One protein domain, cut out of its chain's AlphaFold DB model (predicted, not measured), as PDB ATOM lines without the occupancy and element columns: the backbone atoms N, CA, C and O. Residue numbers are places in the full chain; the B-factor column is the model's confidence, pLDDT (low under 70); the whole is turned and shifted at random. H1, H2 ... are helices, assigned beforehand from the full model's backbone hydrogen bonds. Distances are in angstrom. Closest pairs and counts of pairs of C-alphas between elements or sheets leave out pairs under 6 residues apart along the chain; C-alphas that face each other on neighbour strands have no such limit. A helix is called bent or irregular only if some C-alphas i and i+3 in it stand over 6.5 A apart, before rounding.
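What this domain is: This is residues 56 to 114 and 125 to 136 of the 141 residues of the protein "RVT_N domain-containing protein" of Methylobacterium currus (UniProt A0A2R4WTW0). A long helical hairpin, H1 and H2, has a short pair of helices, H3 and H4, at its open end, the end away from the link between H1 and H2. H3 turns off steeply after H2 and packs on the first part of H1, residues 59 to 66, and H4 packs on H3 on the side away from H1. The printed part has 71 residues with four named helices, in the order H1, H2, H3, H4, and no named strand; its class is all helix. The whole is loose, with a radius of gyration of the C-alphas of 14.0 A, and elongated, spanning 43 by 24 by 21 A.

Where its parts are: The longest helix, H1, is residues 59 to 78, 28.4 A from first to last C-alpha, and begins with C-alpha 59 at (-54.348, 10.630, 15.057). H2 is residues 82 to 94, 18.6 A long, beginning with C-alpha 82 at (-51.534, 37.058, 29.309). H3 is residues 96 to 109, also 18.6 A long; it is neither bent nor irregular, but only just: C-alphas 106 and 109 are 6.3 A apart. H4 is residues 126 to 135, 14.3 A long, ending with C-alpha 135 at (-35.925, 15.072, 19.287).

How they stand to each other: H1 and H2 form a helical hairpin and touch at a shallow tilt of 17 degrees, running opposite ways; their closest C-alphas, those of Ile 73 and Val 85, are 5.4 A apart. H1, with residues 59 to 66 alone, touches H3, with residues 97 to 101 alone, at a steep tilt of 65 degrees; their closest C-alphas, those of Thr 62 and Ser 97, are 5.0 A apart. H2 and H3 are close but not clearly touching, with the closest C-alphas, those of Leu 92 and Ala 98, 6.4 A apart. H3 touches H4 at a steep tilt of 43 degrees, opposite ways, and their closest C-alphas, those of Lys 99 and Ala 133, are 5.1 A apart. H4 is apart from H1 and H2. The helix packing is mostly crossed, but only just: one of the 3 touching pairs is at a shallow tilt. In H1, H2, H3 and H4 every O i to N i+4 pair is within hydrogen-bond range.

The domain as a whole: The two C-alphas farthest apart are those of Gly 80 and Thr 125, 43.1 A. Residues 115 to 124 are not printed, and C-alphas 114 and 125 are 12.6 A apart across this cut, which lies in the link from H3 to H4. The links from H1 to H2 and from H2 to H3 are tight. The mean pLDDT of the printed part is 82.2; residues 111 to 114 and 135 to 136 are under 70.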
ATOM      1  N   GLU A  56     -49.192   3.349  14.154       84.06
ATOM      2  CA  GLU A  56     -50.092   3.015  15.264       84.06
ATOM      3  C   GLU A  56     -50.568   4.255  16.040       84.06
ATOM      4  O   GLU A  56     -51.386   4.131  16.947       84.06
ATOM      5  N   ILE A  57     -50.054   5.451  15.717       84.12
ATOM      6  CA  ILE A  57     -50.459   6.695  16.384       84.12
ATOM      7  C   ILE A  57     -51.961   6.908  16.189       84.12
ATOM      8  O   ILE A  57     -52.435   7.034  15.054       84.12
ATOM      9  N   ASP A  58     -52.691   7.068  17.294       88.50
ATOM     10  CA  ASP A  58     -54.069   7.532  17.243       88.50
ATOM     11  C   ASP A  58     -54.086   9.022  16.880       88.50
ATOM     12  O   ASP A  58     -53.891   9.937  17.695       88.50
ATOM     13  N   TRP A  59     -54.295   9.279  15.591       86.12
ATOM     14  CA  TRP A  59     -54.348  10.630  15.057       86.12
ATOM     15  C   TRP A  59     -55.544  11.423  15.578       86.12
ATOM     16  O   TRP A  59     -55.407  12.634  15.757       86.12
ATOM     17  N   ALA A  60     -56.678  10.777  15.859       87.44
ATOM     18  CA  ALA A  60     -57.859  11.453  16.383       87.44
ATOM     19  C   ALA A  60     -57.597  11.943  17.814       87.44
ATOM     20  O   ALA A  60     -57.755  13.135  18.101       87.44
ATOM     21  N   ALA A  61     -57.067  11.073  18.678       84.94
ATOM     22  CA  ALA A  61     -56.678  11.443  20.038       84.94
ATOM     23  C   ALA A  61     -55.593  12.534  20.052       84.94
ATOM     24  O   ALA A  61     -55.651  13.489  20.840       84.94
ATOM     25  N   THR A  62     -54.620  12.436  19.141       86.25
ATOM     26  CA  THR A  62     -53.544  13.423  18.983       86.25
ATOM     27  C   THR A  62     -54.093  14.800  18.589       86.25
ATOM     28  O   THR A  62     -53.716  15.814  19.188       86.25
ATOM     29  N   GLU A  63     -54.994  14.860  17.606       86.94
ATOM     30  CA  GLU A  63     -55.665  16.097  17.185       86.94
ATOM     31  C   GLU A  63     -56.487  16.709  18.313       86.94
ATOM     32  O   GLU A  63     -56.402  17.916  18.565       86.94
ATOM     33  N   ASP A  64     -57.229  15.893  19.048       87.25
ATOM     34  CA  ASP A  64     -58.074  16.365  20.135       87.25
ATOM     35  C   ASP A  64     -57.274  16.919  21.314       87.25
ATOM     36  O   ASP A  64     -57.648  17.945  21.895       87.25
ATOM     37  N   ALA A  65     -56.135  16.313  21.653       86.38
ATOM     38  CA  ALA A  65     -55.220  16.860  22.652       86.38
ATOM     39  C   ALA A  65     -54.747  18.279  22.277       86.38
ATOM     40  O   ALA A  65     -54.727  19.185  23.121       86.38
ATOM     41  N   VAL A  66     -54.423  18.502  21.000       89.88
ATOM     42  CA  VAL A  66     -54.001  19.811  20.479       89.88
ATOM     43  C   VAL A  66     -55.154  20.813  20.477       89.88
ATOM     44  O   VAL A  66     -54.981  21.927  20.983       89.88
ATOM     45  N   LYS A  67     -56.349  20.420  20.019       88.19
ATOM     46  CA  LYS A  67     -57.549  21.277  20.043       88.19
ATOM     47  C   LYS A  67     -57.891  21.738  21.454       88.19
ATOM     48  O   LYS A  67     -58.172  22.916  21.670       88.19
ATOM     49  N   ARG A  68     -57.822  20.844  22.447       90.19
ATOM     50  CA  ARG A  68     -58.069  21.190  23.858       90.19
ATOM     51  C   ARG A  68     -57.094  22.263  24.351       90.19
ATOM     52  O   ARG A  68     -57.512  23.193  25.042       90.19
ATOM     53  N   LEU A  69     -55.812  22.171  23.991       88.56
ATOM     54  CA  LEU A  69     -54.813  23.191  24.333       88.56
ATOM     55  C   LEU A  69     -55.087  24.522  23.625       88.56
ATOM     56  O   LEU A  69     -55.087  25.560  24.286       88.56
ATOM     57  N   GLN A  70     -55.390  24.501  22.327       91.56
ATOM     58  CA  GLN A  70     -55.751  25.700  21.565       91.56
ATOM     59  C   GLN A  70     -57.005  26.382  22.134       91.56
ATOM     60  O   GLN A  70     -56.997  27.586  22.373       91.56
ATOM     61  N   GLY A  71     -58.042  25.618  22.485       92.31
ATOM     62  CA  GLY A  71     -59.246  26.148  23.131       92.31
ATOM     63  C   GLY A  71     -58.993  26.721  24.533       92.31
ATOM     64  O   GLY A  71     -59.683  27.642  24.972       92.31
ATOM     65  N   ARG A  72     -57.994  26.216  25.270       92.88
ATOM     66  CA  ARG A  72     -57.550  26.823  26.541       92.88
ATOM     67  C   ARG A  72     -56.802  28.134  26.309       92.88
ATOM     68  O   ARG A  72     -57.020  29.071  27.070       92.88
ATOM     69  N   ILE A  73     -55.957  28.204  25.277       88.69
ATOM     70  CA  ILE A  73     -55.271  29.441  24.873       88.69
ATOM     71  C   ILE A  73     -56.308  30.503  24.510       88.69
ATOM     72  O   ILE A  73     -56.262  31.594  25.067       88.69
ATOM     73  N   PHE A  74     -57.287  30.151  23.673       91.88
ATOM     74  CA  PHE A  74     -58.366  31.050  23.265       91.88
ATOM     75  C   PHE A  74     -59.139  31.609  24.466       91.88
ATOM     76  O   PHE A  74     -59.256  32.821  24.620       91.88
ATOM     77  N   ARG A  75     -59.596  30.741  25.379       92.62
ATOM     78  CA  ARG A  75     -60.311  31.174  26.593       92.62
ATOM     79  C   ARG A  75     -59.454  32.058  27.503       92.62
ATOM     80  O   ARG A  75     -59.963  33.016  28.072       92.62
ATOM     81  N   ALA A  76     -58.162  31.755  27.647       88.69
ATOM     82  CA  ALA A  76     -57.249  32.571  28.445       88.69
ATOM     83  C   ALA A  76     -56.987  33.945  27.808       88.69
ATOM     84  O   ALA A  76     -56.923  34.939  28.530       88.69
ATOM     85  N   ALA A  77     -56.872  34.004  26.479       88.44
ATOM     86  CA  ALA A  77     -56.709  35.244  25.728       88.44
ATOM     87  C   ALA A  77     -57.964  36.121  25.826       88.44
ATOM     88  O   ALA A  77     -57.857  37.290  26.187       88.44
ATOM     89  N   ALA A  78     -59.149  35.536  25.627       88.62
ATOM     90  CA  ALA A  78     -60.430  36.231  25.773       88.62
ATOM     91  C   ALA A  78     -60.635  36.803  27.189       88.62
ATOM     92  O   ALA A  78     -61.209  37.874  27.349       88.62
ATOM     93  N   ALA A  79     -60.118  36.124  28.218       91.88
ATOM     94  CA  ALA A  79     -60.154  36.590  29.604       91.88
ATOM     95  C   ALA A  79     -59.012  37.564  29.979       91.88
ATOM     96  O   ALA A  79     -58.848  37.870  31.160       91.88
ATOM     97  N   GLY A  80     -58.168  37.992  29.031       90.31
ATOM     98  CA  GLY A  80     -57.049  38.913  29.279       90.31
ATOM     99  C   GLY A  80     -55.889  38.324  30.097       90.31
ATOM    100  O   GLY A  80     -55.027  39.052  30.588       90.31
ATOM    101  N   LYS A  81     -55.820  36.997  30.264       93.69
ATOM    102  CA  LYS A  81     -54.840  36.319  31.134       93.69
ATOM    103  C   LYS A  81     -53.516  36.061  30.409       93.69
ATOM    104  O   LYS A  81     -53.138  34.913  30.161       93.69
ATOM    105  N   ALA A  82     -52.761  37.119  30.116       89.00
ATOM    106  CA  ALA A  82     -51.534  37.058  29.309       89.00
ATOM    107  C   ALA A  82     -50.477  36.053  29.826       89.00
ATOM    108  O   ALA A  82     -49.898  35.288  29.051       89.00
ATOM    109  N   ARG A  83     -50.255  35.976  31.149       91.94
ATOM    110  CA  ARG A  83     -49.317  34.997  31.741       91.94
ATOM    111  C   ARG A  83     -49.761  33.553  31.487       91.94
ATOM    112  O   ARG A  83     -48.931  32.687  31.213       91.94
ATOM    113  N   GLN A  84     -51.067  33.296  31.553       88.50
ATOM    114  CA  GLN A  84     -51.636  31.975  31.299       88.50
ATOM    115  C   GLN A  84     -51.513  31.595  29.821       88.50
ATOM    116  O   GLN A  84     -51.111  30.472  29.528       88.50
ATOM    117  N   VAL A  85     -51.773  32.534  28.905       85.44
ATOM    118  CA  VAL A  85     -51.561  32.347  27.460       85.44
ATOM    119  C   VAL A  85     -50.118  31.934  27.175       85.44
ATOM    120  O   VAL A  85     -49.898  30.883  26.577       85.44
ATOM    121  N   LYS A  86     -49.132  32.675  27.699       86.00
ATOM    122  CA  LYS A  86     -47.703  32.363  27.515       86.00
ATOM    123  C   LYS A  86     -47.347  30.960  28.019       86.00
ATOM    124  O   LYS A  86     -46.618  30.220  27.358       86.00
ATOM    125  N   ASN A  87     -47.872  30.567  29.178       87.12
ATOM    126  CA  ASN A  87     -47.630  29.236  29.736       87.12
ATOM    127  C   ASN A  87     -48.257  28.123  28.882       87.12
ATOM    128  O   ASN A  87     -47.627  27.084  28.677       87.12
ATOM    129  N   LEU A  88     -49.468  28.347  28.365       87.94
ATOM    130  CA  LEU A  88     -50.173  27.400  27.503       87.94
ATOM    131  C   LEU A  88     -49.538  27.290  26.111       87.94
ATOM    132  O   LEU A  88     -49.428  26.184  25.597       87.94
ATOM    133  N   GLN A  89     -49.044  28.385  25.532       86.44
ATOM    134  CA  GLN A  89     -48.270  28.361  24.285       86.44
ATOM    135  C   GLN A  89     -46.977  27.557  24.452       86.44
ATOM    136  O   GLN A  89     -46.700  26.660  23.660       86.44
ATOM    137  N   LYS A  90     -46.227  27.784  25.541       84.81
ATOM    138  CA  LYS A  90     -45.058  26.953  25.875       84.81
ATOM    139  C   LYS A  90     -45.432  25.479  26.042       84.81
ATOM    140  O   LYS A  90     -44.613  24.610  25.757       84.81
ATOM    141  N   LEU A  91     -46.616  25.184  26.585       86.69
ATOM    142  CA  LEU A  91     -47.110  23.812  26.734       86.69
ATOM    143  C   LEU A  91     -47.457  23.185  25.381       86.69
ATOM    144  O   LEU A  91     -47.125  22.031  25.144       86.69
ATOM    145  N   LEU A  92     -48.076  23.948  24.484       85.75
ATOM    146  CA  LEU A  92     -48.392  23.495  23.136       85.75
ATOM    147  C   LEU A  92     -47.120  23.146  22.354       85.75
ATOM    148  O   LEU A  92     -47.032  22.065  21.789       85.75
ATOM    149  N   VAL A  93     -46.112  24.018  22.396       83.44
ATOM    150  CA  VAL A  93     -44.833  23.833  21.690       83.44
ATOM    151  C   VAL A  93     -44.060  22.599  22.179       83.44
ATOM    152  O   VAL A  93     -43.437  21.898  21.385       83.44
ATOM    153  N   ARG A  94     -44.114  22.295  23.483       81.31
ATOM    154  CA  ARG A  94     -43.439  21.115  24.052       81.31
ATOM    155  C   ARG A  94     -44.250  19.818  23.924       81.31
ATOM    156  O   ARG A  94     -43.713  18.757  24.218       81.31
ATOM    157  N   SER A  95     -45.522  19.898  23.529       85.12
ATOM    158  CA  SER A  95     -46.430  18.751  23.472       85.12
ATOM    159  C   SER A  95     -46.026  17.771  22.376       85.12
ATOM    160  O   SER A  95     -45.962  18.136  21.201       85.12
ATOM    161  N   THR A  96     -45.824  16.507  22.744       86.56
ATOM    162  CA  THR A  96     -45.549  15.418  21.799       86.56
ATOM    163  C   THR A  96     -46.655  15.291  20.754       86.56
ATOM    164  O   THR A  96     -46.360  15.169  19.567       86.56
ATOM    165  N   SER A  97     -47.927  15.425  21.147       84.75
ATOM    166  CA  SER A  97     -49.054  15.375  20.207       84.75
ATOM    167  C   SER A  97     -48.993  16.504  19.171       84.75
ATOM    168  O   SER A  97     -49.225  16.281  17.985       84.75
ATOM    169  N   ALA A  98     -48.605  17.713  19.592       83.19
ATOM    170  CA  ALA A  98     -48.439  18.843  18.676       83.19
ATOM    171  C   ALA A  98     -47.270  18.625  17.705       83.19
ATOM    172  O   ALA A  98     -47.411  18.879  16.507       83.19
ATOM    173  N   LYS A  99     -46.143  18.102  18.199       84.06
ATOM    174  CA  LYS A  99     -44.979  17.762  17.369       84.06
ATOM    175  C   LYS A  99     -45.314  16.676  16.343       84.06
ATOM    176  O   LYS A  99     -45.016  16.856  15.166       84.06
ATOM    177  N   ARG A 100     -46.004  15.604  16.744       87.50
ATOM    178  CA  ARG A 100     -46.447  14.522  15.841       87.50
ATOM    179  C   ARG A 100     -47.347  15.041  14.718       87.50
ATOM    180  O   ARG A 100     -47.111  14.710  13.560       87.50
ATOM    181  N   LEU A 101     -48.322  15.908  15.016       85.88
ATOM    182  CA  LEU A 101     -49.165  16.517  13.974       85.88
ATOM    183  C   LEU A 101     -48.380  17.424  13.032       85.88
ATOM    184  O   LEU A 101     -48.635  17.413  11.829       85.88
ATOM    185  N   ALA A 102     -47.433  18.203  13.556       81.81
ATOM    186  CA  ALA A 102     -46.578  19.045  12.728       81.81
ATOM    187  C   ALA A 102     -45.738  18.194  11.764       81.81
ATOM    188  O   ALA A 102     -45.741  18.451  10.560       81.81
ATOM    189  N   VAL A 103     -45.108  17.126  12.264       82.56
ATOM    190  CA  VAL A 103     -44.349  16.179  11.435       82.56
ATOM    191  C   VAL A 103     -45.261  15.501  10.412       82.56
ATOM    192  O   VAL A 103     -44.901  15.427   9.239       82.56
ATOM    193  N   ARG A 104     -46.470  15.067  10.786       84.44
ATOM    194  CA  ARG A 104     -47.435  14.479   9.841       84.44
ATOM    195  C   ARG A 104     -47.796  15.440   8.715       84.44
ATOM    196  O   ARG A 104     -47.778  15.050   7.550       84.44
ATOM    197  N   ARG A 105     -48.080  16.699   9.041       79.94
ATOM    198  CA  ARG A 105     -48.405  17.730   8.047       79.94
ATOM    199  C   ARG A 105     -47.263  17.925   7.058       79.94
ATOM    200  O   ARG A 105     -47.473  17.807   5.855       79.94
ATOM    201  N   VAL A 106     -46.052  18.133   7.571       72.38
ATOM    202  CA  VAL A 106     -44.857  18.381   6.752       72.38
ATOM    203  C   VAL A 106     -44.497  17.180   5.881       72.38
ATOM    204  O   VAL A 106     -44.143  17.356   4.721       72.38
ATOM    205  N   THR A 107     -44.611  15.965   6.417       74.75
ATOM    206  CA  THR A 107     -44.092  14.758   5.755       74.75
ATOM    207  C   THR A 107     -45.121  14.010   4.914       74.75
ATOM    208  O   THR A 107     -44.729  13.277   4.010       74.75
ATOM    209  N   GLN A 108     -46.419  14.162   5.189       73.12
ATOM    210  CA  GLN A 108     -47.475  13.408   4.502       73.12
ATOM    211  C   GLN A 108     -48.471  14.301   3.753       73.12
ATOM    212  O   GLN A 108     -48.904  13.932   2.666       73.12
ATOM    213  N   GLN A 109     -48.840  15.464   4.298       72.88
ATOM    214  CA  GLN A 109     -49.970  16.256   3.781       72.88
ATOM    215  C   GLN A 109     -49.547  17.438   2.898       72.88
ATOM    216  O   GLN A 109     -50.315  17.863   2.039       72.88
ATOM    217  N   ASN A 110     -48.337  17.968   3.080       72.69
ATOM    218  CA  ASN A 110     -47.847  19.090   2.285       72.69
ATOM    219  C   ASN A 110     -47.525  18.667   0.842       72.69
ATOM    220  O   ASN A 110     -46.883  17.644   0.606       72.69
ATOM    221  N   ALA A 111     -47.914  19.498  -0.130       54.69
ATOM    222  CA  ALA A 111     -47.658  19.254  -1.553       54.69
ATOM    223  C   ALA A 111     -46.153  19.207  -1.902       54.69
ATOM    224  O   ALA A 111     -45.762  18.490  -2.813       54.69
ATOM    225  N   GLY A 112     -45.306  19.910  -1.138       60.12
ATOM    226  CA  GLY A 112     -43.841  19.910  -1.274       60.12
ATOM    227  C   GLY A 112     -43.105  18.878  -0.409       60.12
ATOM    228  O   GLY A 112     -41.909  19.025  -0.193       60.12
ATOM    229  N   ARG A 113     -43.790  17.853   0.125       62.00
ATOM    230  CA  ARG A 113     -43.197  16.833   1.023       62.00
ATOM    231  C   ARG A 113     -42.023  16.049   0.414       62.00
ATOM    232  O   ARG A 113     -41.284  15.393   1.139       62.00
ATOM    233  N   GLU A 114     -41.894  16.069  -0.912       54.97
ATOM    234  CA  GLU A 114     -40.844  15.372  -1.669       54.97
ATOM    235  C   GLU A 114     -39.643  16.279  -1.968       54.97
ATOM    236  O   GLU A 114     -38.588  15.791  -2.373       54.97
ATOM    237  N   THR A 125     -39.357   7.538   6.166       72.75
ATOM    238  CA  THR A 125     -39.613   6.364   7.015       72.75
ATOM    239  C   THR A 125     -40.383   6.701   8.302       72.75
ATOM    240  O   THR A 125     -40.219   7.797   8.851       72.75
ATOM    241  N   PRO A 126     -41.232   5.782   8.799       72.81
ATOM    242  CA  PRO A 126     -41.868   5.857  10.120       72.81
ATOM    243  C   PRO A 126     -40.915   6.249  11.261       72.81
ATOM    244  O   PRO A 126     -41.228   7.133  12.057       72.81
ATOM    245  N   GLU A 127     -39.723   5.659  11.306       74.19
ATOM    246  CA  GLU A 127     -38.727   5.855  12.365       74.19
ATOM    247  C   GLU A 127     -38.112   7.253  12.298       74.19
ATOM    248  O   GLU A 127     -37.898   7.896  13.324       74.19
ATOM    249  N   SER A 128     -37.867   7.758  11.085       73.81
ATOM    250  CA  SER A 128     -37.383   9.123  10.867       73.81
ATOM    251  C   SER A 128     -38.401  10.154  11.358       73.81
ATOM    252  O   SER A 128     -38.021  11.135  11.998       73.81
ATOM    253  N   ARG A 129     -39.699   9.901  11.149       78.56
ATOM    254  CA  ARG A 129     -40.775  10.774  11.635       78.56
ATOM    255  C   ARG A 129     -40.922  10.732  13.159       78.56
ATOM    256  O   ARG A 129     -41.096  11.788  13.765       78.56
ATOM    257  N   MET A 130     -40.800   9.554  13.776       76.69
ATOM    258  CA  MET A 130     -40.785   9.418  15.241       76.69
ATOM    259  C   MET A 130     -39.607  10.170  15.857       76.69
ATOM    260  O   MET A 130     -39.808  11.019  16.721       76.69
ATOM    261  N   ARG A 131     -38.391   9.972  15.331       77.56
ATOM    262  CA  ARG A 131     -37.200  10.710  15.784       77.56
ATOM    263  C   ARG A 131     -37.378  12.220  15.666       77.56
ATOM    264  O   ARG A 131     -36.996  12.944  16.580       77.56
ATOM    265  N   LEU A 132     -37.976  12.699  14.576       76.19
ATOM    266  CA  LEU A 132     -38.237  14.126  14.384       76.19
ATOM    267  C   LEU A 132     -39.279  14.668  15.379       76.19
ATOM    268  O   LEU A 132     -39.141  15.786  15.875       76.19
ATOM    269  N   ALA A 133     -40.306  13.880  15.702       75.69
ATOM    270  CA  ALA A 133     -41.307  14.245  16.701       75.69
ATOM    271  C   ALA A 133     -40.732  14.255  18.132       75.69
ATOM    272  O   ALA A 133     -41.088  15.136  18.921       75.69
ATOM    273  N   ASP A 134     -39.825  13.331  18.451       73.69
ATOM    274  CA  ASP A 134     -39.251  13.165  19.791       73.69
ATOM    275  C   ASP A 134     -38.096  14.144  20.058       73.69
ATOM    276  O   ASP A 134     -38.129  14.894  21.039       73.69
ATOM    277  N   HIS A 135     -37.110  14.209  19.156       66.94
ATOM    278  CA  HIS A 135     -35.925  15.072  19.287       66.94
ATOM    279  C   HIS A 135     -36.163  16.515  18.811       66.94
ATOM    280  O   HIS A 135     -35.401  17.414  19.165       66.94
ATOM    281  N   GLY A 136     -37.271  16.754  18.104       59.19
ATOM    282  CA  GLY A 136     -37.805  18.077  17.811       59.19
ATOM    283  C   GLY A 136     -37.530  18.597  16.398       59.19
ATOM    284  O   GLY A 136     -36.488  18.360  15.796       59.19
TER     285      GLY A 136